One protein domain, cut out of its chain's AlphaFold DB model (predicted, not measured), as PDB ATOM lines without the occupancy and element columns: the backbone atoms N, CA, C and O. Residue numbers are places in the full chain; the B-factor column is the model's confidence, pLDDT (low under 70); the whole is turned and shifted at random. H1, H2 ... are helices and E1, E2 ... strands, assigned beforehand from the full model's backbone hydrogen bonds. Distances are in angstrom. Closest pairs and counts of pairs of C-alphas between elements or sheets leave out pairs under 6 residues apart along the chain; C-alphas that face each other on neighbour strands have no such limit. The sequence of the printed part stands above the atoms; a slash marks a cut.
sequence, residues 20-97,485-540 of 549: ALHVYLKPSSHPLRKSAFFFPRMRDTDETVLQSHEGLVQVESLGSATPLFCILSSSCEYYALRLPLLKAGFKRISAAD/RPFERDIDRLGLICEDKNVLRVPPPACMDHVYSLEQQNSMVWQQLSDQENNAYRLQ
ATOM      1  N   ALA A  20     119.384 103.746 141.256       50.75
ATOM      2  CA  ALA A  20     119.425 103.565 139.815       50.75
ATOM      3  C   ALA A  20     119.336 104.958 139.177       50.75
ATOM      4  O   ALA A  20     118.411 105.715 139.455       50.75
ATOM      5  N   LEU A  21     120.339 105.338 138.384       66.88
ATOM      6  CA  LEU A  21     120.297 106.597 137.648       66.88
ATOM      7  C   LEU A  21     119.142 106.502 136.653       66.88
ATOM      8  O   LEU A  21     119.222 105.779 135.662       66.88
ATOM      9  N   HIS A  22     118.039 107.169 136.973       78.06
ATOM     10  CA  HIS A  22     116.815 107.106 136.193       78.06
ATOM     11  C   HIS A  22     116.896 108.039 134.987       78.06
ATOM     12  O   HIS A  22     117.291 109.201 135.100       78.06
ATOM     13  N   VAL A  23     116.493 107.528 133.824       89.06
ATOM     14  CA  VAL A  23     116.344 108.340 132.617       89.06
ATOM     15  C   VAL A  23     114.939 108.921 132.606       89.06
ATOM     16  O   VAL A  23     113.955 108.183 132.656       89.06
ATOM     17  N   TYR A  24     114.852 110.243 132.506       91.50
ATOM     18  CA  TYR A  24     113.587 110.954 132.383       91.50
ATOM     19  C   TYR A  24     113.461 111.568 130.996       91.50
ATOM     20  O   TYR A  24     114.393 112.197 130.482       91.50
ATOM     21  N   LEU A  25     112.285 111.404 130.402       92.75
ATOM     22  CA  LEU A  25     111.903 112.045 129.159       92.75
ATOM     23  C   LEU A  25     110.847 113.110 129.434       92.75
ATOM     24  O   LEU A  25     109.847 112.860 130.100       92.75
ATOM     25  N   LYS A  26     111.058 114.299 128.877       91.75
ATOM     26  CA  LYS A  26     110.104 115.402 128.885       91.75
ATOM     27  C   LYS A  26     109.296 115.389 127.583       91.75
ATOM     28  O   LYS A  26     109.891 115.600 126.521       91.75
ATOM     29  N   PRO A  27     107.975 115.146 127.627       87.88
ATOM     30  CA  PRO A  27     107.101 115.271 126.469       87.88
ATOM     31  C   PRO A  27     107.113 116.679 125.887       87.88
ATOM     32  O   PRO A  27     107.361 117.668 126.581       87.88
ATOM     33  N   SER A  28     106.832 116.773 124.590       83.38
ATOM     34  CA  SER A  28     106.568 118.058 123.961       83.38
ATOM     35  C   SER A  28     105.080 118.373 124.013       83.38
ATOM     36  O   SER A  28     104.254 117.492 123.807       83.38
ATOM     37  N   SER A  29     104.743 119.648 124.201       78.44
ATOM     38  CA  SER A  29     103.389 120.150 123.953       78.44
ATOM     39  C   SER A  29     103.043 120.205 122.460       78.44
ATOM     40  O   SER A  29     101.877 120.355 122.107       78.44
ATOM     41  N   HIS A  30     104.036 120.099 121.569       79.31
ATOM     42  CA  HIS A  30     103.814 120.112 120.129       79.31
ATOM     43  C   HIS A  30     103.518 118.688 119.620       79.31
ATOM     44  O   HIS A  30     104.379 117.818 119.766       79.31
ATOM     45  N   PRO A  31     102.385 118.444 118.935       69.88
ATOM     46  CA  PRO A  31     101.916 117.091 118.604       69.88
ATOM     47  C   PRO A  31     102.864 116.310 117.679       69.88
ATOM     48  O   PRO A  31     102.929 115.090 117.736       69.88
ATOM     49  N   LEU A  32     103.640 117.011 116.845       71.38
ATOM     50  CA  LEU A  32     104.617 116.399 115.928       71.38
ATOM     51  C   LEU A  32     106.017 116.185 116.539       71.38
ATOM     52  O   LEU A  32     106.943 115.767 115.842       71.38
ATOM     53  N   ARG A  33     106.228 116.527 117.815       78.44
ATOM     54  CA  ARG A  33     107.549 116.474 118.454       78.44
ATOM     55  C   ARG A  33     107.547 115.415 119.554       78.44
ATOM     56  O   ARG A  33     106.842 115.564 120.544       78.44
ATOM     57  N   LYS A  34     108.379 114.376 119.414       85.06
ATOM     58  CA  LYS A  34     108.562 113.391 120.489       85.06
ATOM     59  C   LYS A  34     109.334 113.989 121.663       85.06
ATOM     60  O   LYS A  34     109.928 115.070 121.569       85.06
ATOM     61  N   SER A  35     109.322 113.248 122.764       90.94
ATOM     62  CA  SER A  35     109.979 113.607 124.011       90.94
ATOM     63  C   SER A  35     111.492 113.805 123.863       90.94
ATOM     64  O   SER A  35     112.144 113.209 123.005       90.94
ATOM     65  N   ALA A  36     112.058 114.646 124.724       94.12
ATOM     66  CA  ALA A  36     113.497 114.873 124.841       94.12
ATOM     67  C   ALA A  36     114.003 114.416 126.217       94.12
ATOM     68  O   ALA A  36     113.224 114.344 127.164       94.12
ATOM     69  N   PHE A  37     115.297 114.132 126.342       95.31
ATOM     70  CA  PHE A  37     115.929 113.862 127.632       95.31
ATOM     71  C   PHE A  37     115.805 115.074 128.558       95.31
ATOM     72  O   PHE A  37     116.003 116.213 128.128       95.31
ATOM     73  N   PHE A  38     115.491 114.812 129.824       93.75
ATOM     74  CA  PHE A  38     115.439 115.816 130.877       93.75
ATOM     75  C   PHE A  38     116.719 115.789 131.717       93.75
ATOM     76  O   PHE A  38     117.193 114.727 132.121       93.75
ATOM     77  N   PHE A  39     117.261 116.972 131.995       93.38
ATOM     78  CA  PHE A  39     118.478 117.168 132.776       93.38
ATOM     79  C   PHE A  39     118.143 117.965 134.039       93.38
ATOM     80  O   PHE A  39     117.957 119.181 133.948       93.38
ATOM     81  N   PRO A  40     118.041 117.320 135.213       88.12
ATOM     82  CA  PRO A  40     117.717 118.022 136.448       88.12
ATOM     83  C   PRO A  40     118.880 118.904 136.908       88.12
ATOM     84  O   PRO A  40     120.052 118.544 136.740       88.12
ATOM     85  N   ARG A  41     118.570 120.047 137.530       88.44
ATOM     86  CA  ARG A  41     119.592 120.914 138.128       88.44
ATOM     87  C   ARG A  41     120.153 120.270 139.395       88.44
ATOM     88  O   ARG A  41     119.544 119.399 140.011       88.44
ATOM     89  N   MET A  42     121.309 120.748 139.854       80.81
ATOM     90  CA  MET A  42     121.916 120.250 141.097       80.81
ATOM     91  C   MET A  42     121.079 120.535 142.339       80.81
ATOM     92  O   MET A  42     121.232 119.827 143.326       80.81
ATOM     93  N   ARG A  43     120.225 121.562 142.296       78.69
ATOM     94  CA  ARG A  43     119.291 121.903 143.377       78.69
ATOM     95  C   ARG A  43     118.004 121.070 143.367       78.69
ATOM     96  O   ARG A  43     117.276 121.091 144.350       78.69
ATOM     97  N   ASP A  44     117.757 120.313 142.300       76.25
ATOM     98  CA  ASP A  44     116.549 119.503 142.119       76.25
ATOM     99  C   ASP A  44     116.784 118.080 142.668       76.25
ATOM    100  O   ASP A  44     116.668 117.087 141.954       76.25
ATOM    101  N   THR A  45     117.225 117.969 143.927       63.12
ATOM    102  CA  THR A  45     117.611 116.682 144.550       63.12
ATOM    103  C   THR A  45     116.455 115.909 145.167       63.12
ATOM    104  O   THR A  45     116.639 114.757 145.547       63.12
ATOM    105  N   ASP A  46     115.298 116.542 145.321       63.47
ATOM    106  CA  ASP A  46     114.120 115.919 145.909       63.47
ATOM    107  C   ASP A  46     113.306 115.230 144.804       63.47
ATOM    108  O   ASP A  46     112.969 115.856 143.793       63.47
ATOM    109  N   GLU A  47     112.985 113.945 144.977       65.00
ATOM    110  CA  GLU A  47     112.118 113.214 144.043       65.00
ATOM    111  C   GLU A  47     110.774 113.923 143.858       65.00
ATOM    112  O   GLU A  47     110.222 113.898 142.761       65.00
ATOM    113  N   THR A  48     110.290 114.647 144.871       60.50
ATOM    114  CA  THR A  48     109.072 115.462 144.764       60.50
ATOM    115  C   THR A  48     109.235 116.649 143.809       60.50
ATOM    116  O   THR A  48     108.290 117.004 143.109       60.50
ATOM    117  N   VAL A  49     110.436 117.229 143.692       66.00
ATOM    118  CA  VAL A  49     110.738 118.305 142.730       66.00
ATOM    119  C   VAL A  49     110.803 117.744 141.309       66.00
ATOM    120  O   VAL A  49     110.298 118.369 140.376       66.00
ATOM    121  N   LEU A  50     111.341 116.538 141.125       68.12
ATOM    122  CA  LEU A  50     111.285 115.850 139.831       68.12
ATOM    123  C   LEU A  50     109.844 115.472 139.461       68.12
ATOM    124  O   LEU A  50     109.427 115.711 138.334       68.12
ATOM    125  N   GLN A  51     109.057 114.974 140.416       63.31
ATOM    126  CA  GLN A  51     107.642 114.633 140.230       63.31
ATOM    127  C   GLN A  51     106.739 115.860 140.022       63.31
ATOM    128  O   GLN A  51     105.700 115.745 139.379       63.31
ATOM    129  N   SER A  52     107.139 117.037 140.516       64.31
ATOM    130  CA  SER A  52     106.433 118.303 140.273       64.31
ATOM    131  C   SER A  52     106.566 118.824 138.841       64.31
ATOM    132  O   SER A  52     105.789 119.684 138.428       64.31
ATOM    133  N   HIS A  53     107.525 118.309 138.064       70.69
ATOM    134  CA  HIS A  53     107.585 118.613 136.643       70.69
ATOM    135  C   HIS A  53     106.476 117.836 135.931       70.69
ATOM    136  O   HIS A  53     106.617 116.646 135.640       70.69
ATOM    137  N   GLU A  54     105.372 118.526 135.646       66.19
ATOM    138  CA  GLU A  54     104.221 117.936 134.966       66.19
ATOM    139  C   GLU A  54     104.639 117.202 133.682       66.19
ATOM    140  O   GLU A  54     105.309 117.748 132.798       66.19
ATOM    141  N   GLY A  55     104.228 115.936 133.590       78.38
ATOM    142  CA  GLY A  55     104.381 115.112 132.398       78.38
ATOM    143  C   GLY A  55     105.740 114.438 132.210       78.38
ATOM    144  O   GLY A  55     105.915 113.803 131.174       78.38
ATOM    145  N   LEU A  56     106.704 114.524 133.138       88.62
ATOM    146  CA  LEU A  56     107.936 113.731 133.006       88.62
ATOM    147  C   LEU A  56     107.635 112.229 133.007       88.62
ATOM    148  O   LEU A  56     106.914 111.717 133.861       88.62
ATOM    149  N   VAL A  57     108.241 111.516 132.060       88.38
ATOM    150  CA  VAL A  57     108.121 110.066 131.920       88.38
ATOM    151  C   VAL A  57     109.438 109.433 132.336       88.38
ATOM    152  O   VAL A  57     110.471 109.654 131.700       88.38
ATOM    153  N   GLN A  58     109.407 108.648 133.408       89.00
ATOM    154  CA  GLN A  58     110.530 107.805 133.794       89.00
ATOM    155  C   GLN A  58     110.587 106.592 132.865       89.00
ATOM    156  O   GLN A  58     109.583 105.914 132.659       89.00
ATOM    157  N   VAL A  59     111.763 106.320 132.304       87.19
ATOM    158  CA  VAL A  59     111.964 105.208 131.375       87.19
ATOM    159  C   VAL A  59     112.874 104.164 132.005       87.19
ATOM    160  O   VAL A  59     113.999 104.471 132.398       87.19
ATOM    161  N   GLU A  60     112.394 102.923 132.073       81.31
ATOM    162  CA  GLU A  60     113.157 101.799 132.630       81.31
ATOM    163  C   GLU A  60     114.318 101.376 131.720       81.31
ATOM    164  O   GLU A  60     115.424 101.122 132.193       81.31
ATOM    165  N   SER A  61     114.082 101.309 130.405       87.31
ATOM    166  CA  SER A  61     115.109 100.980 129.415       87.31
ATOM    167  C   SER A  61     114.794 101.587 128.052       87.31
ATOM    168  O   SER A  61     113.671 101.507 127.565       87.31
ATOM    169  N   LEU A  62     115.821 102.150 127.416       91.44
ATOM    170  CA  LEU A  62     115.755 102.676 126.051       91.44
ATOM    171  C   LEU A  62     116.388 101.742 125.015       91.44
ATOM    172  O   LEU A  62     116.400 102.087 123.838       91.44
ATOM    173  N   GLY A  63     116.929 100.587 125.419       92.00
ATOM    174  CA  GLY A  63     117.569  99.655 124.490       92.00
ATOM    175  C   GLY A  63     118.607 100.340 123.589       92.00
ATOM    176  O   GLY A  63     119.453 101.108 124.066       92.00
ATOM    177  N   SER A  64     118.485 100.126 122.278       92.38
ATOM    178  CA  SER A  64     119.344 100.697 121.235       92.38
ATOM    179  C   SER A  64     119.258 102.227 121.133       92.38
ATOM    180  O   SER A  64     120.162 102.871 120.589       92.38
ATOM    181  N   ALA A  65     118.222 102.833 121.722       93.81
ATOM    182  CA  ALA A  65     118.066 104.278 121.862       93.81
ATOM    183  C   ALA A  65     118.705 104.858 123.133       93.81
ATOM    184  O   ALA A  65     118.451 106.014 123.483       93.81
ATOM    185  N   THR A  66     119.556 104.077 123.809       92.50
ATOM    186  CA  THR A  66     120.364 104.522 124.951       92.50
ATOM    187  C   THR A  66     121.014 105.886 124.679       92.50
ATOM    188  O   THR A  66     121.593 106.088 123.605       92.50
ATOM    189  N   PRO A  67     120.945 106.841 125.620       94.44
ATOM    190  CA  PRO A  67     121.566 108.143 125.445       94.44
ATOM    191  C   PRO A  67     123.092 108.029 125.418       94.44
ATOM    192  O   PRO A  67     123.706 107.488 126.337       94.44
ATOM    193  N   LEU A  68     123.713 108.577 124.375       95.81
ATOM    194  CA  LEU A  68     125.161 108.564 124.180       95.81
ATOM    195  C   LEU A  68     125.707 109.982 124.009       95.81
ATOM    196  O   LEU A  68     125.085 110.827 123.356       95.81
ATOM    197  N   PHE A  69     126.907 110.224 124.534       97.44
ATOM    198  CA  PHE A  69     127.663 111.445 124.267       97.44
ATOM    199  C   PHE A  69     129.136 111.170 123.977       97.44
ATOM    200  O   PHE A  69     129.710 110.180 124.430       97.44
ATOM    201  N   CYS A  70     129.761 112.092 123.252       96.25
ATOM    202  CA  CYS A  70     131.189 112.077 122.968       96.25
ATOM    203  C   CYS A  70     131.823 113.427 123.325       96.25
ATOM    204  O   CYS A  70     131.239 114.478 123.057       96.25
ATOM    205  N   ILE A  71     133.027 113.397 123.905       95.06
ATOM    206  CA  ILE A  71     133.869 114.582 124.107       95.06
ATOM    207  C   ILE A  71     135.091 114.459 123.193       95.06
ATOM    208  O   ILE A  71     135.899 113.547 123.363       95.06
ATOM    209  N   LEU A  72     135.234 115.387 122.246       91.62
ATOM    210  CA  LEU A  72     136.265 115.359 121.198       91.62
ATOM    211  C   LEU A  72     137.635 115.884 121.654       91.62
ATOM    212  O   LEU A  72     138.631 115.738 120.955       91.62
ATOM    213  N   SER A  73     137.712 116.570 122.797       86.44
ATOM    214  CA  SER A  73     138.965 117.159 123.274       86.44
ATOM    215  C   SER A  73     139.094 117.051 124.781       86.44
ATOM    216  O   SER A  73     138.207 117.486 125.513       86.44
ATOM    217  N   SER A  74     140.263 116.606 125.240       85.56
ATOM    218  CA  SER A  74     140.630 116.569 126.662       85.56
ATOM    219  C   SER A  74     140.499 117.932 127.355       85.56
ATOM    220  O   SER A  74     140.191 118.017 128.537       85.56
ATOM    221  N   SER A  75     140.659 119.033 126.616       85.06
ATOM    222  CA  SER A  75     140.487 120.389 127.162       85.06
ATOM    223  C   SER A  75     139.036 120.799 127.436       85.06
ATOM    224  O   SER A  75     138.806 121.877 127.985       85.06
ATOM    225  N   CYS A  76     138.074 119.970 127.026       89.50
ATOM    226  CA  CYS A  76     136.644 120.160 127.238       89.50
ATOM    227  C   CYS A  76     136.083 119.200 128.306       89.50
ATOM    228  O   CYS A  76     134.867 119.094 128.459       89.50
ATOM    229  N   GLU A  77     136.954 118.499 129.038       90.00
ATOM    230  CA  GLU A  77     136.604 117.520 130.073       90.00
ATOM    231  C   GLU A  77     136.151 118.186 131.373       90.00
ATOM    232  O   GLU A  77     136.818 118.133 132.403       90.00
ATOM    233  N   TYR A  78     134.985 118.819 131.340       92.38
ATOM    234  CA  TYR A  78     134.462 119.522 132.504       92.38
ATOM    235  C   TYR A  78     133.592 118.615 133.363       92.38
ATOM    236  O   TYR A  78     132.692 117.933 132.868       92.38
ATOM    237  N   TYR A  79     133.801 118.661 134.678       92.44
ATOM    238  CA  TYR A  79     132.893 118.015 135.625       92.44
ATOM    239  C   TYR A  79     131.458 118.543 135.475       92.44
ATOM    240  O   TYR A  79     130.525 117.752 135.379       92.44
ATOM    241  N   ALA A  80     131.305 119.867 135.343       93.31
ATOM    242  CA  ALA A  80     130.016 120.531 135.144       93.31
ATOM    243  C   ALA A  80     129.276 120.086 133.865       93.31
ATOM    244  O   ALA A  80     128.072 120.286 133.766       93.31
ATOM    245  N   LEU A  81     129.976 119.471 132.901       94.75
ATOM    246  CA  LEU A  81     129.374 118.845 131.721       94.75
ATOM    247  C   LEU A  81     129.050 117.369 131.945       94.75
ATOM    248  O   LEU A  81     127.960 116.912 131.613       94.75
ATOM    249  N   ARG A  82     130.008 116.607 132.480       94.50
ATOM    250  CA  ARG A  82     129.855 115.157 132.636       94.50
ATOM    251  C   ARG A  82     128.786 114.806 133.661       94.50
ATOM    252  O   ARG A  82     128.039 113.865 133.432       94.50
ATOM    253  N   LEU A  83     128.705 115.543 134.768       92.31
ATOM    254  CA  LEU A  83     127.780 115.203 135.844       92.31
ATOM    255  C   LEU A  83     126.304 115.239 135.393       92.31
ATOM    256  O   LEU A  83     125.640 114.227 135.608       92.31
ATOM    257  N   PRO A  84     125.783 116.301 134.739       93.38
ATOM    258  CA  PRO A  84     124.403 116.309 134.240       93.38
ATOM    259  C   PRO A  84     124.107 115.174 133.259       93.38
ATOM    260  O   PRO A  84     123.069 114.528 133.360       93.38
ATOM    261  N   LEU A  85     125.037 114.898 132.338       95.12
ATOM    262  CA  LEU A  85     124.893 113.831 131.348       95.12
ATOM    263  C   LEU A  85     124.801 112.460 132.024       95.12
ATOM    264  O   LEU A  85     123.849 111.719 131.790       95.12
ATOM    265  N   LEU A  86     125.756 112.145 132.902       92.69
ATOM    266  CA  LEU A  86     125.780 110.876 133.630       92.69
ATOM    267  C   LEU A  86     124.542 110.723 134.521       92.69
ATOM    268  O   LEU A  86     123.954 109.647 134.554       92.69
ATOM    269  N   LYS A  87     124.105 111.801 135.191       88.44
ATOM    270  CA  LYS A  87     122.871 111.803 135.990       88.44
ATOM    271  C   LYS A  87     121.626 111.498 135.157       88.44
ATOM    272  O   LYS A  87     120.755 110.786 135.635       88.44
ATOM    273  N   ALA A  88     121.574 111.982 133.918       90.38
ATOM    274  CA  ALA A  88     120.508 111.689 132.959       90.38
ATOM    275  C   ALA A  88     120.686 110.335 132.233       90.38
ATOM    276  O   ALA A  88     120.033 110.083 131.220       90.38
ATOM    277  N   GLY A  89     121.594 109.473 132.709       90.38
ATOM    278  CA  GLY A  89     121.834 108.127 132.182       90.38
ATOM    279  C   GLY A  89     122.653 108.063 130.890       90.38
ATOM    280  O   GLY A  89     122.765 106.988 130.301       90.38
ATOM    281  N   PHE A  90     123.242 109.176 130.435       94.25
ATOM    282  CA  PHE A  90     124.065 109.185 129.225       94.25
ATOM    283  C   PHE A  90     125.345 108.372 129.415       94.25
ATOM    284  O   PHE A  90     126.092 108.575 130.373       94.25
ATOM    285  N   LYS A  91     125.661 107.519 128.436       93.00
ATOM    286  CA  LYS A  91     126.922 106.775 128.383       93.00
ATOM    287  C   LYS A  91     127.917 107.481 127.461       93.00
ATOM    288  O   LYS A  91     127.565 107.988 126.394       93.00
ATOM    289  N   ARG A  92     129.177 107.537 127.887       94.12
ATOM    290  CA  ARG A  92     130.259 108.129 127.097       94.12
ATOM    291  C   ARG A  92     130.774 107.120 126.074       94.12
ATOM    292  O   ARG A  92     131.040 105.983 126.445       94.12
ATOM    293  N   ILE A  93     131.006 107.572 124.845       94.12
ATOM    294  CA  ILE A  93     131.724 106.814 123.807       94.12
ATOM    295  C   ILE A  93     132.982 107.561 123.355       94.12
ATOM    296  O   ILE A  93     133.104 108.779 123.562       94.12
ATOM    297  N   SER A  94     133.941 106.845 122.762       91.81
ATOM    298  CA  SER A  94     135.141 107.477 122.210       91.81
ATOM    299  C   SER A  94     134.821 108.206 120.900       91.81
ATOM    300  O   SER A  94     133.797 107.957 120.266       91.81
ATOM    301  N   ALA A  95     135.700 109.117 120.477       89.19
ATOM    302  CA  ALA A  95     135.544 109.800 119.194       89.19
ATOM    303  C   ALA A  95     135.629 108.823 118.003       89.19
ATOM    304  O   ALA A  95     134.928 109.013 117.013       89.19
ATOM    305  N   ALA A  96     136.418 107.748 118.123       88.12
ATOM    306  CA  ALA A  96     136.540 106.719 117.089       88.12
ATOM    307  C   ALA A  96     135.229 105.938 116.890       88.12
ATOM    308  O   ALA A  96     134.860 105.628 115.760       88.12
ATOM    309  N   ASP A  97     134.483 105.705 117.971       90.81
ATOM    310  CA  ASP A  97     133.229 104.945 117.931       90.81
ATOM    311  C   ASP A  97     132.084 105.720 117.266       90.81
ATOM    312  O   ASP A  97     131.111 105.121 116.809       90.81
ATOM    313  N   ARG A 485     117.176 114.148 121.873       93.12
ATOM    314  CA  ARG A 485     116.074 113.186 121.692       93.12
ATOM    315  C   ARG A 485     116.593 111.753 121.643       93.12
ATOM    316  O   ARG A 485     117.667 111.551 121.067       93.12
ATOM    317  N   PRO A 486     115.860 110.775 122.197       94.25
ATOM    318  CA  PRO A 486     116.182 109.363 122.041       94.25
ATOM    319  C   PRO A 486     115.887 108.907 120.610       94.25
ATOM    320  O   PRO A 486     114.866 109.269 120.022       94.25
ATOM    321  N   PHE A 487     116.778 108.099 120.049       93.50
ATOM    322  CA  PHE A 487     116.632 107.577 118.697       93.50
ATOM    323  C   PHE A 487     117.324 106.221 118.594       93.50
ATOM    324  O   PHE A 487     118.402 106.044 119.163       93.50
ATOM    325  N   GLU A 488     116.682 105.267 117.924       92.81
ATOM    326  CA  GLU A 488     117.218 103.916 117.744       92.81
ATOM    327  C   GLU A 488     118.520 103.919 116.947       92.81
ATOM    328  O   GLU A 488     118.728 104.757 116.065       92.81
ATOM    329  N   ARG A 489     119.377 102.941 117.241       90.88
ATOM    330  CA  ARG A 489     120.622 102.682 116.518       90.88
ATOM    331  C   ARG A 489     120.679 101.239 116.058       90.88
ATOM    332  O   ARG A 489     120.013 100.371 116.617       90.88
ATOM    333  N   ASP A 490     121.541 101.007 115.080       89.69
ATOM    334  CA  ASP A 490     121.941  99.670 114.668       89.69
ATOM    335  C   ASP A 490     122.538  98.904 115.864       89.69
ATOM    336  O   ASP A 490     123.509  99.348 116.488       89.69
ATOM    337  N   ILE A 491     121.905  97.782 116.214       89.44
ATOM    338  CA  ILE A 491     122.259  96.976 117.388       89.44
ATOM    339  C   ILE A 491     123.607  96.285 117.192       89.44
ATOM    340  O   ILE A 491     124.369  96.192 118.153       89.44
ATOM    341  N   ASP A 492     123.935  95.854 115.973       89.50
ATOM    342  CA  ASP A 492     125.193  95.164 115.689       89.50
ATOM    343  C   ASP A 492     126.368  96.122 115.882       89.50
ATOM    344  O   ASP A 492     127.345  95.799 116.561       89.50
ATOM    345  N   ARG A 493     126.242  97.357 115.379       88.81
ATOM    346  CA  ARG A 493     127.247  98.410 115.594       88.81
ATOM    347  C   ARG A 493     127.351  98.829 117.054       88.81
ATOM    348  O   ARG A 493     128.454  99.065 117.544       88.81
ATOM    349  N   LEU A 494     126.223  98.911 117.758       88.25
ATOM    350  CA  LEU A 494     126.205  99.219 119.187       88.25
ATOM    351  C   LEU A 494     126.845  98.093 120.019       88.25
ATOM    352  O   LEU A 494     127.537  98.378 120.995       88.25
ATOM    353  N   GLY A 495     126.678  96.836 119.600       87.12
ATOM    354  CA  GLY A 495     127.278  95.644 120.208       87.12
ATOM    355  C   GLY A 495     128.800  95.618 120.159       87.12
ATOM    356  O   GLY A 495     129.422  95.044 121.047       87.12
ATOM    357  N   LEU A 496     129.413  96.305 119.190       87.19
ATOM    358  CA  LEU A 496     130.872  96.450 119.118       87.19
ATOM    359  C   LEU A 496     131.451  97.299 120.259       87.19
ATOM    360  O   LEU A 496     132.644  97.205 120.535       87.19
ATOM    361  N   ILE A 497     130.628  98.139 120.899       87.00
ATOM    362  CA  ILE A 497     131.074  99.098 121.923       87.00
ATOM    363  C   ILE A 497     130.357  98.944 123.269       87.00
ATOM    364  O   ILE A 497     130.746  99.582 124.248       87.00
ATOM    365  N   CYS A 498     129.289  98.145 123.339       84.38
ATOM    366  CA  CYS A 498     128.483  97.973 124.540       84.38
ATOM    367  C   CYS A 498     128.181  96.494 124.794       84.38
ATOM    368  O   CYS A 498     127.503  95.852 124.001       84.38
ATOM    369  N   GLU A 499     128.623  95.975 125.939       84.38
ATOM    370  CA  GLU A 499     128.389  94.578 126.346       84.38
ATOM    371  C   GLU A 499     127.072  94.386 127.130       84.38
ATOM    372  O   GLU A 499     126.666  93.267 127.449       84.38
ATOM    373  N   ASP A 500     126.384  95.483 127.458       84.81
ATOM    374  CA  ASP A 500     125.149  95.470 128.239       84.81
ATOM    375  C   ASP A 500     123.975  94.944 127.399       84.81
ATOM    376  O   ASP A 500     123.430  95.637 126.536       84.81
ATOM    377  N   LYS A 501     123.541  93.712 127.689       83.69
ATOM    378  CA  LYS A 501     122.445  93.036 126.973       83.69
ATOM    379  C   LYS A 501     121.121  93.799 126.997       83.69
ATOM    380  O   LYS A 501     120.289  93.543 126.130       83.69
ATOM    381  N   ASN A 502     120.895  94.689 127.965       82.75
ATOM    382  CA  ASN A 502     119.687  95.513 127.991       82.75
ATOM    383  C   ASN A 502     119.757  96.654 126.972       82.75
ATOM    384  O   ASN A 502     118.724  97.028 126.424       82.75
ATOM    385  N   VAL A 503     120.959  97.166 126.683       85.12
ATOM    386  CA  VAL A 503     121.207  98.175 125.640       85.12
ATOM    387  C   VAL A 503     121.141  97.560 124.239       85.12
ATOM    388  O   VAL A 503     120.691  98.213 123.307       85.12
ATOM    389  N   LEU A 504     121.518  96.289 124.082       88.12
ATOM    390  CA  LEU A 504     121.515  95.577 122.793       88.12
ATOM    391  C   LEU A 504     120.143  95.020 122.373       88.12
ATOM    392  O   LEU A 504     120.054  94.018 121.667       88.12
ATOM    393  N   ARG A 505     119.055  95.645 122.820       88.75
ATOM    394  CA  ARG A 505     117.680  95.283 122.447       88.75
ATOM    395  C   ARG A 505     116.988  96.482 121.823       88.75
ATOM    396  O   ARG A 505     117.353  97.619 122.094       88.75
ATOM    397  N   VAL A 506     115.957  96.233 121.026       86.75
ATOM    398  CA  VAL A 506     115.020  97.286 120.613       86.75
ATOM    399  C   VAL A 506     114.354  97.865 121.875       86.75
ATOM    400  O   VAL A 506     114.082  97.092 122.806       86.75
ATOM    401  N   PRO A 507     114.125  99.192 121.956       90.81
ATOM    402  CA  PRO A 507     113.338  99.780 123.030       90.81
ATOM    403  C   PRO A 507     112.025  99.003 123.253       90.81
ATOM    404  O   PRO A 507     111.386  98.584 122.284       90.81
ATOM    405  N   PRO A 508     111.592  98.793 124.508       89.19
ATOM    406  CA  PRO A 508     110.330  98.113 124.781       89.19
ATOM    407  C   PRO A 508     109.148  98.823 124.097       89.19
ATOM    408  O   PRO A 508     109.151 100.056 124.045       89.19
ATOM    409  N   PRO A 509     108.094  98.101 123.660       88.75
ATOM    410  CA  PRO A 509     106.926  98.704 123.008       88.75
ATOM    411  C   PRO A 509     106.316  99.885 123.774       88.75
ATOM    412  O   PRO A 509     105.961 100.889 123.169       88.75
ATOM    413  N   ALA A 510     106.285  99.813 125.110       86.94
ATOM    414  CA  ALA A 510     105.781 100.880 125.978       86.94
ATOM    415  C   ALA A 510     106.571 102.206 125.886       86.94
ATOM    416  O   ALA A 510     106.075 103.246 126.300       86.94
ATOM    417  N   CYS A 511     107.799 102.184 125.360       87.06
ATOM    418  CA  CYS A 511     108.651 103.365 125.197       87.06
ATOM    419  C   CYS A 511     108.634 103.923 123.763       87.06
ATOM    420  O   CYS A 511     109.194 104.994 123.519       87.06
ATOM    421  N   MET A 512     108.017 103.221 122.806       87.50
ATOM    422  CA  MET A 512     108.115 103.547 121.375       87.50
ATOM    423  C   MET A 512     107.459 104.882 121.005       87.50
ATOM    424  O   MET A 512     107.927 105.570 120.091       87.50
ATOM    425  N   ASP A 513     106.452 105.317 121.759       86.94
ATOM    426  CA  ASP A 513     105.837 106.639 121.582       86.94
ATOM    427  C   ASP A 513     106.828 107.781 121.862       86.94
ATOM    428  O   ASP A 513     106.734 108.869 121.287       86.94
ATOM    429  N   HIS A 514     107.856 107.511 122.672       88.44
ATOM    430  CA  HIS A 514     108.864 108.486 123.070       88.44
ATOM    431  C   HIS A 514     110.174 108.390 122.276       88.44
ATOM    432  O   HIS A 514     110.929 109.361 122.255       88.44
ATOM    433  N   VAL A 515     110.444 107.265 121.605       90.50
ATOM    434  CA  VAL A 515     111.700 106.995 120.876       90.50
ATOM    435  C   VAL A 515     111.514 107.131 119.373       90.50
ATOM    436  O   VAL A 515     110.577 106.571 118.820       90.50
ATOM    437  N   TYR A 516     112.407 107.834 118.675       89.31
ATOM    438  CA  TYR A 516     112.364 107.876 117.209       89.31
ATOM    439  C   TYR A 516     112.852 106.571 116.582       89.31
ATOM    440  O   TYR A 516     114.016 106.203 116.776       89.31
ATOM    441  N   SER A 517     111.992 105.938 115.777       86.06
ATOM    442  CA  SER A 517     112.356 104.727 115.041       86.06
ATOM    443  C   SER A 517     113.226 105.023 113.826       86.06
ATOM    444  O   SER A 517     113.165 106.123 113.277       86.06
ATOM    445  N   LEU A 518     114.000 104.040 113.359       78.25
ATOM    446  CA  LEU A 518     114.825 104.181 112.144       78.25
ATOM    447  C   LEU A 518     114.011 104.650 110.920       78.25
ATOM    448  O   LEU A 518     114.472 105.482 110.143       78.25
ATOM    449  N   GLU A 519     112.771 104.183 110.767       80.62
ATOM    450  CA  GLU A 519     111.871 104.631 109.693       80.62
ATOM    451  C   GLU A 519     111.507 106.116 109.819       80.62
ATOM    452  O   GLU A 519     111.560 106.859 108.838       80.62
ATOM    453  N   GLN A 520     111.188 106.572 111.035       82.38
ATOM    454  CA  GLN A 520     110.885 107.980 111.310       82.38
ATOM    455  C   GLN A 520     112.105 108.870 111.070       82.38
ATOM    456  O   GLN A 520     111.976 109.972 110.540       82.38
ATOM    457  N   GLN A 521     113.292 108.382 111.430       76.88
ATOM    458  CA  GLN A 521     114.557 109.063 111.179       76.88
ATOM    459  C   GLN A 521     114.804 109.231 109.676       76.88
ATOM    460  O   GLN A 521     115.060 110.343 109.220       76.88
ATOM    461  N   ASN A 522     114.639 108.153 108.901       71.56
ATOM    462  CA  ASN A 522     114.794 108.176 107.448       71.56
ATOM    463  C   ASN A 522     113.759 109.092 106.778       71.56
ATOM    464  O   ASN A 522     114.107 109.860 105.887       71.56
ATOM    465  N   SER A 523     112.500 109.067 107.225       71.38
ATOM    466  CA  SER A 523     111.444 109.941 106.696       71.38
ATOM    467  C   SER A 523     111.718 111.427 106.969       71.38
ATOM    468  O   SER A 523     111.492 112.263 106.093       71.38
ATOM    469  N   MET A 524     112.282 111.768 108.134       66.69
ATOM    470  CA  MET A 524     112.651 113.150 108.461       66.69
ATOM    471  C   MET A 524     113.783 113.704 107.590       66.69
ATOM    472  O   MET A 524     113.769 114.894 107.284       66.69
ATOM    473  N   VAL A 525     114.726 112.862 107.154       57.47
ATOM    474  CA  VAL A 525     115.778 113.267 106.203       57.47
ATOM    475  C   VAL A 525     115.160 113.716 104.871       57.47
ATOM    476  O   VAL A 525     115.599 114.707 104.294       57.47
ATOM    477  N   TRP A 526     114.093 113.050 104.420       47.34
ATOM    478  CA  TRP A 526     113.379 113.409 103.190       47.34
ATOM    479  C   TRP A 526     112.443 114.613 103.358       47.34
ATOM    480  O   TRP A 526     112.355 115.436 102.449       47.34
ATOM    481  N   GLN A 527     111.806 114.783 104.523       53.06
ATOM    482  CA  GLN A 527     110.987 115.971 104.808       53.06
ATOM    483  C   GLN A 527     111.824 117.257 104.919       53.06
ATOM    484  O   GLN A 527     111.406 118.310 104.443       53.06
ATOM    485  N   GLN A 528     113.045 117.182 105.463       48.25
ATOM    486  CA  GLN A 528     113.952 118.336 105.527       48.25
ATOM    487  C   GLN A 528     114.467 118.790 104.151       48.25
ATOM    488  O   GLN A 528     114.844 119.954 104.007       48.25
ATOM    489  N   LEU A 529     114.440 117.915 103.137       41.69
ATOM    490  CA  LEU A 529     114.712 118.285 101.744       41.69
ATOM    491  C   LEU A 529     113.495 118.958 101.085       41.69
ATOM    492  O   LEU A 529     113.678 119.926 100.353       41.69
ATOM    493  N   SER A 530     112.264 118.530 101.395       45.09
ATOM    494  CA  SER A 530     111.044 119.184 100.882       45.09
ATOM    495  C   SER A 530     110.724 120.524 101.563       45.09
ATOM    496  O   SER A 530     110.095 121.397 100.968       45.09
ATOM    497  N   ASP A 531     111.187 120.739 102.799       44.00
ATOM    498  CA  ASP A 531     110.951 121.990 103.535       44.00
ATOM    499  C   ASP A 531     111.856 123.152 103.083       44.00
ATOM    500  O   ASP A 531     111.554 124.316 103.369       44.00
ATOM    501  N   GLN A 532     112.926 122.873 102.323       44.97
ATOM    502  CA  GLN A 532     113.683 123.917 101.620       44.97
ATOM    503  C   GLN A 532     112.883 124.547 100.467       44.97
ATOM    504  O   GLN A 532     113.131 125.705 100.135       44.97
ATOM    505  N   GLU A 533     111.880 123.849  99.926       41.47
ATOM    506  CA  GLU A 533     110.978 124.384  98.899       41.47
ATOM    507  C   GLU A 533     109.731 125.051  99.512       41.47
ATOM    508  O   GLU A 533     109.252 126.051  98.984       41.47
ATOM    509  N   ASN A 534     109.263 124.612 100.688       39.59
ATOM    510  CA  ASN A 534     108.072 125.193 101.333       39.59
ATOM    511  C   ASN A 534     108.324 126.496 102.119       39.59
ATOM    512  O   ASN A 534     107.404 127.305 102.273       39.59
ATOM    513  N   ASN A 535     109.549 126.752 102.592       41.16
ATOM    514  CA  ASN A 535     109.868 128.005 103.300       41.16
ATOM    515  C   ASN A 535     110.139 129.198 102.369       41.16
ATOM    516  O   ASN A 535     110.052 130.338 102.818       41.16
ATOM    517  N   ALA A 536     110.423 128.958 101.084       40.78
ATOM    518  CA  ALA A 536     110.543 130.031 100.098       40.78
ATOM    519  C   ALA A 536     109.175 130.649  99.743       40.78
ATOM    520  O   ALA A 536     109.103 131.847  99.500       40.78
ATOM    521  N   TYR A 537     108.086 129.872  99.793       37.34
ATOM    522  CA  TYR A 537     106.741 130.354  99.446       37.34
ATOM    523  C   TYR A 537     105.992 131.021 100.610       37.34
ATOM    524  O   TYR A 537     105.247 131.970 100.390       37.34
ATOM    525  N   ARG A 538     106.224 130.606 101.863       38.81
ATOM    526  CA  ARG A 538     105.524 131.200 103.021       38.81
ATOM    527  C   ARG A 538     105.999 132.599 103.416       38.81
ATOM    528  O   ARG A 538     105.221 133.354 103.978       38.81
ATOM    529  N   LEU A 539     107.245 132.958 103.106       39.50
ATOM    530  CA  LEU A 539     107.777 134.300 103.378       39.50
ATOM    531  C   LEU A 539     107.491 135.308 102.255       39.50
ATOM    532  O   LEU A 539     107.678 136.500 102.473       39.50
ATOM    533  N   GLN A 540     107.027 134.854 101.087       37.81
ATOM    534  CA  GLN A 540     106.609 135.737  99.996       37.81
ATOM    535  C   GLN A 540     105.138 136.174 100.177       37.81
ATOM    536  O   GLN A 540     104.836 137.356 100.060       37.81
TER     537      GLN A 540
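What this domain is: This is residues 20 to 97 and 485 to 540 of the 549 residues of the protein "Tubulin-tyrosine ligase family, putative" of Angomonas deanei (UniProt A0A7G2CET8). A body made largely of loops holds two small separate sheets of two strands each, and one long helix, H4, sticks out of it as an arm with its residues 522 to 540. In the body, H2 lies near the parallel strands E3 and E4, while E1 pairs with E2 and the chain after E1 folds back, with residues 36 to 37 paired with residues 25 to 26; the short helix H3 lies elsewhere in the body, and the short helix H1, residues 47 to 51, follows on a stretch that stands free, residues 43 to 48, of which 47 to 48 belong to H1. The printed part has 134 residues with four named helices and four named strands, in the order E1 H1 E2 E3 H2 E4 H3 H4; the class is mixed, helices and strands, with 56 residues, under half, in named elements. The whole is only just loose, close to compact, with a radius of gyration of the C-alphas of 17.2 A and spans of 49 by 39 by 38 A.

How they stand to each other: E3, residues 68 to 71, and E4, residues 91 to 93, are parallel neighbours, with 50 degrees between their directions; N 69 and O 91 are 3.0 A apart, within hydrogen-bond range. With H2, residues 79 to 87, they form a strand-helix-strand unit, two parallel neighbour strands with a helix between them in the chain, and its crossover is right-handed. The closest C-alphas of H2 and E4 are those of Leu 85 and Lys 91, 7.9 A apart; those of H2 and E3 are Leu 85 and Phe 69, 8.0 A apart. E1, residues 23 to 26, and E2, residues 57 to 59, are antiparallel neighbours at 149 degrees; N 25 and O 57 are 2.8 A apart, within hydrogen-bond range. H1, residues 47 to 51, and H3, residues 491 to 495, touch no helix. H4, residues 518 to 540, is apart from the other named elements. In H1 and H3 every O i to N i+4 pair is within hydrogen-bond range; in H2 it is 3 of 5 and in H4 10 of 19.

Where its parts are: E1 begins at C-alpha 23 (116.344, 108.340, 132.617) and is 10.1 A long; E3 is 10.6 A and H2 11.8 A long. H4 runs 34.8 A from C-alpha 518 (114.825, 104.181, 112.144) to C-alpha 540 (106.609, 135.737, 99.996), with a kink of 44 degrees near residue 530.

The domain as a whole: The two C-alphas farthest apart, those of Glu 499 and Gln 540, are 53.5 A apart. Residues 98 to 484 are not printed, and C-alphas 97 and 485 are 19.4 A apart across the cut. The links E1 to H1 and H3 to H4 are long. Mean pLDDT of the printed part is 80.4; 29 residues are under 70, among them residues 45 to 52 and 524 to 540.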